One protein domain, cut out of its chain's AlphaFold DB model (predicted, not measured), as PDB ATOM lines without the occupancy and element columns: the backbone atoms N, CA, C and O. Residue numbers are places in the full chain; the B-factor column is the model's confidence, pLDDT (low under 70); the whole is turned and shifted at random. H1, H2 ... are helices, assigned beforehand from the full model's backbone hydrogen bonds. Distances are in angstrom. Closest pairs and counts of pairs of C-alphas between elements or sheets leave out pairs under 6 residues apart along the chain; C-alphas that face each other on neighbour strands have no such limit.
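Overview. This is residues 28 to 76 of the 93 residues of an uncharacterized protein of Sphingomonas endophytica (UniProt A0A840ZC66). A long helical hairpin: the long straight helix H3 makes one side, and the other side is H2 followed back along the chain to the short helix H1, which lies beyond H2 near the far part of H3. The tight turn at residues 48 to 50 joins H2 to H3 at one end, and a short tail, residues 74 to 76, follows H3 at the other. The printed part has 49 residues with three named helices, in the order H1, H2, H3, and no named strand; the class is all helix. The whole is loose, with a radius of gyration of the C-alphas of 12.6 A, and its outline is a rod spanning 42 by 16 by 7 A.

Along the chain. H3, the longest helix, holds residues 51 to 73 and measures 32.9 A from C-alpha 51 at (91.773, 116.231, 133.044) to C-alpha 73 at (62.881, 116.200, 117.246). H2 holds residues 35 to 47 and measures 18.7 A. H1 holds residues 28 to 32, 6.2 A long, and begins with C-alpha 28 at (68.654, 126.188, 109.436).

Arrangement. H3 touches H2 with its residues 54 to 64 alone; the closest C-alphas, those of Leu 41 and Leu 57, are 6.9 A apart. The two form a helical hairpin, at a shallow tilt of 14 degrees, opposite ways. H3 touches H1 with its residues 68 to 71 alone, and only just, with 3 pairs of C-alphas within 8 A. The closest C-alphas there, those of Gln 30 and Val 71, are 6.8 A apart. H1 and H2 meet only through their link. In H1 and H2 every O i to N i+4 pair is within hydrogen-bond range; in H3 18 of 19 are.

Size, cuts and confidence. The two C-alphas farthest apart, those of Thr 49 and Thr 76, are 42.0 A apart. The printed part has no cut, and both links, H1 to H2 and H2 to H3, are tight. The mean pLDDT of the printed part is 92.2; residues 74 to 76 are under 70.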
ATOM      1  N   ALA A  28      67.379 125.548 109.752       88.94
ATOM      2  CA  ALA A  28      68.654 126.188 109.436       88.94
ATOM      3  C   ALA A  28      68.977 127.324 110.423       88.94
ATOM      4  O   ALA A  28      70.024 127.281 111.059       88.94
ATOM      5  N   ASP A  29      68.034 128.242 110.671       88.94
ATOM      6  CA  ASP A  29      68.218 129.342 111.638       88.94
ATOM      7  C   ASP A  29      68.456 128.838 113.072       88.94
ATOM      8  O   ASP A  29      69.067 129.512 113.901       88.94
ATOM      9  N   GLN A  30      67.907 127.670 113.416       88.62
ATOM     10  CA  GLN A  30      68.137 127.038 114.713       88.62
ATOM     11  C   GLN A  30      69.518 126.383 114.783       88.62
ATOM     12  O   GLN A  30      70.162 126.477 115.826       88.62
ATOM     13  N   LEU A  31      69.984 125.765 113.693       91.12
ATOM     14  CA  LEU A  31      71.320 125.177 113.587       91.12
ATOM     15  C   LEU A  31      72.428 126.240 113.598       91.12
ATOM     16  O   LEU A  31      73.453 126.036 114.241       91.12
ATOM     17  N   GLU A  32      72.210 127.401 112.980       93.00
ATOM     18  CA  GLU A  32      73.185 128.505 112.986       93.00
ATOM     19  C   GLU A  32      73.522 129.007 114.398       93.00
ATOM     20  O   GLU A  32      74.636 129.461 114.659       93.00
ATOM     21  N   ARG A  33      72.602 128.858 115.360       89.88
ATOM     22  CA  ARG A  33      72.832 129.245 116.765       89.88
ATOM     23  C   ARG A  33      73.897 128.398 117.461       89.88
ATOM     24  O   ARG A  33      74.363 128.780 118.532       89.88
ATOM     25  N   PHE A  34      74.257 127.249 116.892       94.06
ATOM     26  CA  PHE A  34      75.275 126.370 117.455       94.06
ATOM     27  C   PHE A  34      76.691 126.775 117.059       94.06
ATOM     28  O   PHE A  34      77.605 126.480 117.822       94.06
ATOM     29  N   THR A  35      76.886 127.477 115.940       93.31
ATOM     30  CA  THR A  35      78.213 127.900 115.464       93.31
ATOM     31  C   THR A  35      79.038 128.612 116.544       93.31
ATOM     32  O   THR A  35      80.100 128.093 116.882       93.31
ATOM     33  N   PRO A  36      78.553 129.686 117.205       96.50
ATOM     34  CA  PRO A  36      79.343 130.348 118.248       96.50
ATOM     35  C   PRO A  36      79.621 129.449 119.465       96.50
ATOM     36  O   PRO A  36      80.669 129.572 120.090       96.50
ATOM     37  N   ARG A  37      78.714 128.517 119.794       95.00
ATOM     38  CA  ARG A  37      78.906 127.558 120.900       95.00
ATOM     39  C   ARG A  37      79.988 126.529 120.565       95.00
ATOM     40  O   ARG A  37      80.750 126.139 121.442       95.00
ATOM     41  N   PHE A  38      80.054 126.090 119.308       96.50
ATOM     42  CA  PHE A  38      81.118 125.210 118.827       96.50
ATOM     43  C   PHE A  38      82.462 125.933 118.763       96.50
ATOM     44  O   PHE A  38      83.463 125.361 119.190       96.50
ATOM     45  N   ASP A  39      82.489 127.181 118.297       97.50
ATOM     46  CA  ASP A  39      83.712 127.991 118.284       97.50
ATOM     47  C   ASP A  39      84.267 128.174 119.702       97.50
ATOM     48  O   ASP A  39      85.465 128.003 119.934       97.50
ATOM     49  N   GLU A  40      83.390 128.444 120.672       97.00
ATOM     50  CA  GLU A  40      83.758 128.534 122.082       97.00
ATOM     51  C   GLU A  40      84.277 127.198 122.632       97.00
ATOM     52  O   GLU A  40      85.318 127.175 123.292       97.00
ATOM     53  N   LEU A  41      83.609 126.079 122.329       97.31
ATOM     54  CA  LEU A  41      84.063 124.744 122.728       97.31
ATOM     55  C   LEU A  41      85.467 124.448 122.181       97.31
ATOM     56  O   LEU A  41      86.335 123.994 122.922       97.31
ATOM     57  N   ILE A  42      85.712 124.750 120.901       97.81
ATOM     58  CA  ILE A  42      87.022 124.580 120.259       97.81
ATOM     59  C   ILE A  42      88.063 125.483 120.922       97.81
ATOM     60  O   ILE A  42      89.190 125.050 121.162       97.81
ATOM     61  N   HIS A  43      87.711 126.735 121.216       97.75
ATOM     62  CA  HIS A  43      88.615 127.663 121.886       97.75
ATOM     63  C   HIS A  43      89.022 127.150 123.269       97.75
ATOM     64  O   HIS A  43      90.215 127.078 123.561       97.75
ATOM     65  N   ARG A  44      88.057 126.718 124.088       96.44
ATOM     66  CA  ARG A  44      88.320 126.140 125.413       96.44
ATOM     67  C   ARG A  44      89.133 124.849 125.319       96.44
ATOM     68  O   ARG A  44      90.087 124.687 126.067       96.44
ATOM     69  N   ALA A  45      88.849 123.990 124.339       97.19
ATOM     70  CA  ALA A  45      89.625 122.775 124.094       97.19
ATOM     71  C   ALA A  45      91.097 123.046 123.755       97.19
ATOM     72  O   ALA A  45      91.962 122.257 124.117       97.19
ATOM     73  N   ARG A  46      91.409 124.172 123.099       97.88
ATOM     74  CA  ARG A  46      92.804 124.585 122.851       97.88
ATOM     75  C   ARG A  46      93.523 125.078 124.107       97.88
ATOM     76  O   ARG A  46      94.748 125.075 124.123       97.88
ATOM     77  N   LEU A  47      92.777 125.549 125.104       97.44
ATOM     78  CA  LEU A  47      93.309 126.068 126.365       97.44
ATOM     79  C   LEU A  47      93.324 125.020 127.485       97.44
ATOM     80  O   LEU A  47      93.964 125.252 128.505       97.44
ATOM     81  N   ALA A  48      92.634 123.893 127.303       95.62
ATOM     82  CA  ALA A  48      92.576 122.812 128.275       95.62
ATOM     83  C   ALA A  48      93.961 122.196 128.502       95.62
ATOM     84  O   ALA A  48      94.673 121.850 127.556       95.62
ATOM     85  N   THR A  49      94.333 122.051 129.771       96.81
ATOM     86  CA  THR A  49      95.639 121.500 130.174       96.81
ATOM     87  C   THR A  49      95.514 120.366 131.181       96.81
ATOM     88  O   THR A  49      96.460 119.596 131.351       96.81
ATOM     89  N   SER A  50      94.358 120.241 131.831       97.56
ATOM     90  CA  SER A  50      94.097 119.268 132.882       97.56
ATOM     91  C   SER A  50      92.938 118.342 132.531       97.56
ATOM     92  O   SER A  50      92.078 118.672 131.719       97.56
ATOM     93  N   THR A  51      92.889 117.177 133.180       96.19
ATOM     94  CA  THR A  51      91.773 116.231 133.044       96.19
ATOM     95  C   THR A  51      90.434 116.865 133.419       96.19
ATOM     96  O   THR A  51      89.457 116.642 132.720       96.19
ATOM     97  N   ALA A  52      90.407 117.716 134.450       97.56
ATOM     98  CA  ALA A  52      89.194 118.423 134.853       97.56
ATOM     99  C   ALA A  52      88.664 119.345 133.739       97.56
ATOM    100  O   ALA A  52      87.464 119.368 133.489       97.56
ATOM    101  N   ASP A  53      89.554 120.034 133.010       96.62
ATOM    102  CA  ASP A  53      89.150 120.854 131.859       96.62
ATOM    103  C   ASP A  53      88.488 119.991 130.772       96.62
ATOM    104  O   ASP A  53      87.520 120.407 130.138       96.62
ATOM    105  N   PHE A  54      89.002 118.777 130.545       96.88
ATOM    106  CA  PHE A  54      88.426 117.849 129.570       96.88
ATOM    107  C   PHE A  54      87.069 117.294 130.013       96.88
ATOM    108  O   PHE A  54      86.185 117.170 129.165       96.88
ATOM    109  N   ASP A  55      86.872 117.042 131.308       98.00
ATOM    110  CA  ASP A  55      85.576 116.622 131.855       98.00
ATOM    111  C   ASP A  55      84.512 117.723 131.646       98.00
ATOM    112  O   ASP A  55      83.399 117.456 131.181       98.00
ATOM    113  N   GLU A  56      84.863 118.993 131.887       96.50
ATOM    114  CA  GLU A  56      83.975 120.139 131.632       96.50
ATOM    115  C   GLU A  56      83.655 120.322 130.134       96.50
ATOM    116  O   GLU A  56      82.531 120.678 129.746       96.50
ATOM    117  N   LEU A  57      84.636 120.070 129.262       97.88
ATOM    118  CA  LEU A  57      84.440 120.087 127.811       97.88
ATOM    119  C   LEU A  57      83.507 118.964 127.351       97.88
ATOM    120  O   LEU A  57      82.663 119.204 126.482       97.88
ATOM    121  N   GLU A  58      83.620 117.768 127.929       98.06
ATOM    122  CA  GLU A  58      82.728 116.641 127.641       98.06
ATOM    123  C   GLU A  58      81.285 116.945 128.067       98.06
ATOM    124  O   GLU A  58      80.343 116.712 127.297       98.06
ATOM    125  N   GLU A  59      81.093 117.531 129.250       97.62
ATOM    126  CA  GLU A  59      79.771 117.960 129.708       97.62
ATOM    127  C   GLU A  59      79.171 118.995 128.744       97.62
ATOM    128  O   GLU A  59      78.032 118.854 128.277       97.62
ATOM    129  N   THR A  60      79.967 119.992 128.351       96.12
ATOM    130  CA  THR A  60      79.550 121.025 127.393       96.12
ATOM    131  C   THR A  60      79.170 120.417 126.037       96.12
ATOM    132  O   THR A  60      78.122 120.752 125.469       96.12
ATOM    133  N   ALA A  61      79.976 119.484 125.526       97.31
ATOM    134  CA  ALA A  61      79.705 118.773 124.279       97.31
ATOM    135  C   ALA A  61      78.412 117.944 124.361       97.31
ATOM    136  O   ALA A  61      77.612 117.938 123.419       97.31
ATOM    137  N   THR A  62      78.157 117.305 125.503       97.56
ATOM    138  CA  THR A  62      76.939 116.524 125.752       97.56
ATOM    139  C   THR A  62      75.687 117.399 125.701       97.56
ATOM    140  O   THR A  62      74.688 117.027 125.072       97.56
ATOM    141  N   VAL A  63      75.739 118.591 126.302       95.56
ATOM    142  CA  VAL A  63      74.637 119.564 126.242       95.56
ATOM    143  C   VAL A  63      74.393 120.020 124.803       95.56
ATOM    144  O   VAL A  63      73.251 120.000 124.339       95.56
ATOM    145  N   ILE A  64      75.451 120.365 124.062       95.25
ATOM    146  CA  ILE A  64      75.347 120.758 122.649       95.25
ATOM    147  C   ILE A  64      74.709 119.638 121.816       95.25
ATOM    148  O   ILE A  64      73.786 119.897 121.041       95.25
ATOM    149  N   ALA A  65      75.132 118.387 122.004       95.06
ATOM    150  CA  ALA A  65      74.575 117.239 121.294       95.06
ATOM    151  C   ALA A  65      73.092 117.001 121.630       95.06
ATOM    152  O   ALA A  65      72.290 116.672 120.747       95.06
ATOM    153  N   ARG A  66      72.696 117.184 122.896       94.38
ATOM    154  CA  ARG A  66      71.291 117.104 123.325       94.38
ATOM    155  C   ARG A  66      70.439 118.168 122.634       94.38
ATOM    156  O   ARG A  66      69.380 117.834 122.097       94.38
ATOM    157  N   ASP A  67      70.903 119.410 122.633       91.81
ATOM    158  CA  ASP A  67      70.207 120.544 122.026       91.81
ATOM    159  C   ASP A  67      70.104 120.384 120.504       91.81
ATOM    160  O   ASP A  67      69.034 120.579 119.927       91.81
ATOM    161  N   LEU A  68      71.179 119.933 119.853       92.44
ATOM    162  CA  LEU A  68      71.204 119.648 118.420       92.44
ATOM    163  C   LEU A  68      70.138 118.610 118.046       92.44
ATOM    164  O   LEU A  68      69.357 118.806 117.115       92.44
ATOM    165  N   ARG A  69      70.039 117.522 118.818       92.06
ATOM    166  CA  ARG A  69      68.988 116.509 118.631       92.06
ATOM    167  C   ARG A  69      67.586 117.081 118.842       92.06
ATOM    168  O   ARG A  69      66.647 116.606 118.201       92.06
ATOM    169  N   ALA A  70      67.419 118.064 119.725       88.00
ATOM    170  CA  ALA A  70      66.125 118.687 119.989       88.00
ATOM    171  C   ALA A  70      65.600 119.481 118.781       88.00
ATOM    172  O   ALA A  70      64.398 119.422 118.515       88.00
ATOM    173  N   VAL A  71      66.487 120.126 118.009       88.25
ATOM    174  CA  VAL A  71      66.124 120.851 116.772       88.25
ATOM    175  C   VAL A  71      65.391 119.934 115.792       88.25
ATOM    176  O   VAL A  71      64.340 120.291 115.265       88.25
ATOM    177  N   PHE A  72      65.899 118.716 115.593       86.69
ATOM    178  CA  PHE A  72      65.298 117.750 114.667       86.69
ATOM    179  C   PHE A  72      64.070 117.036 115.242       86.69
ATOM    180  O   PHE A  72      63.195 116.603 114.494       86.69
ATOM    181  N   ARG A  73      63.991 116.892 116.570       81.31
ATOM    182  CA  ARG A  73      62.881 116.200 117.246       81.31
ATOM    183  C   ARG A  73      61.646 117.068 117.457       81.31
ATOM    184  O   ARG A  73      60.583 116.517 117.731       81.31
ATOM    185  N   SER A  74      61.767 118.388 117.334       62.44
ATOM    186  CA  SER A  74      60.660 119.319 117.558       62.44
ATOM    187  C   SER A  74      60.388 120.207 116.335       62.44
ATOM    188  O   SER A  74      60.607 121.418 116.383       62.44
ATOM    189  N   PRO A  75      59.852 119.658 115.223       57.59
ATOM    190  CA  PRO A  75      59.391 120.502 114.117       57.59
ATOM    191  C   PRO A  75      58.173 121.366 114.520       57.59
ATOM    192  O   PRO A  75      57.930 122.446 113.973       57.59
ATOM    193  N   THR A  76      57.431 120.968 115.556       50.44
ATOM    194  CA  THR A  76      56.130 121.551 115.912       50.44
ATOM    195  C   THR A  76      55.937 121.478 117.426       50.44
ATOM    196  O   THR A  76      56.131 120.399 117.988       50.44
TER     197      THR A  76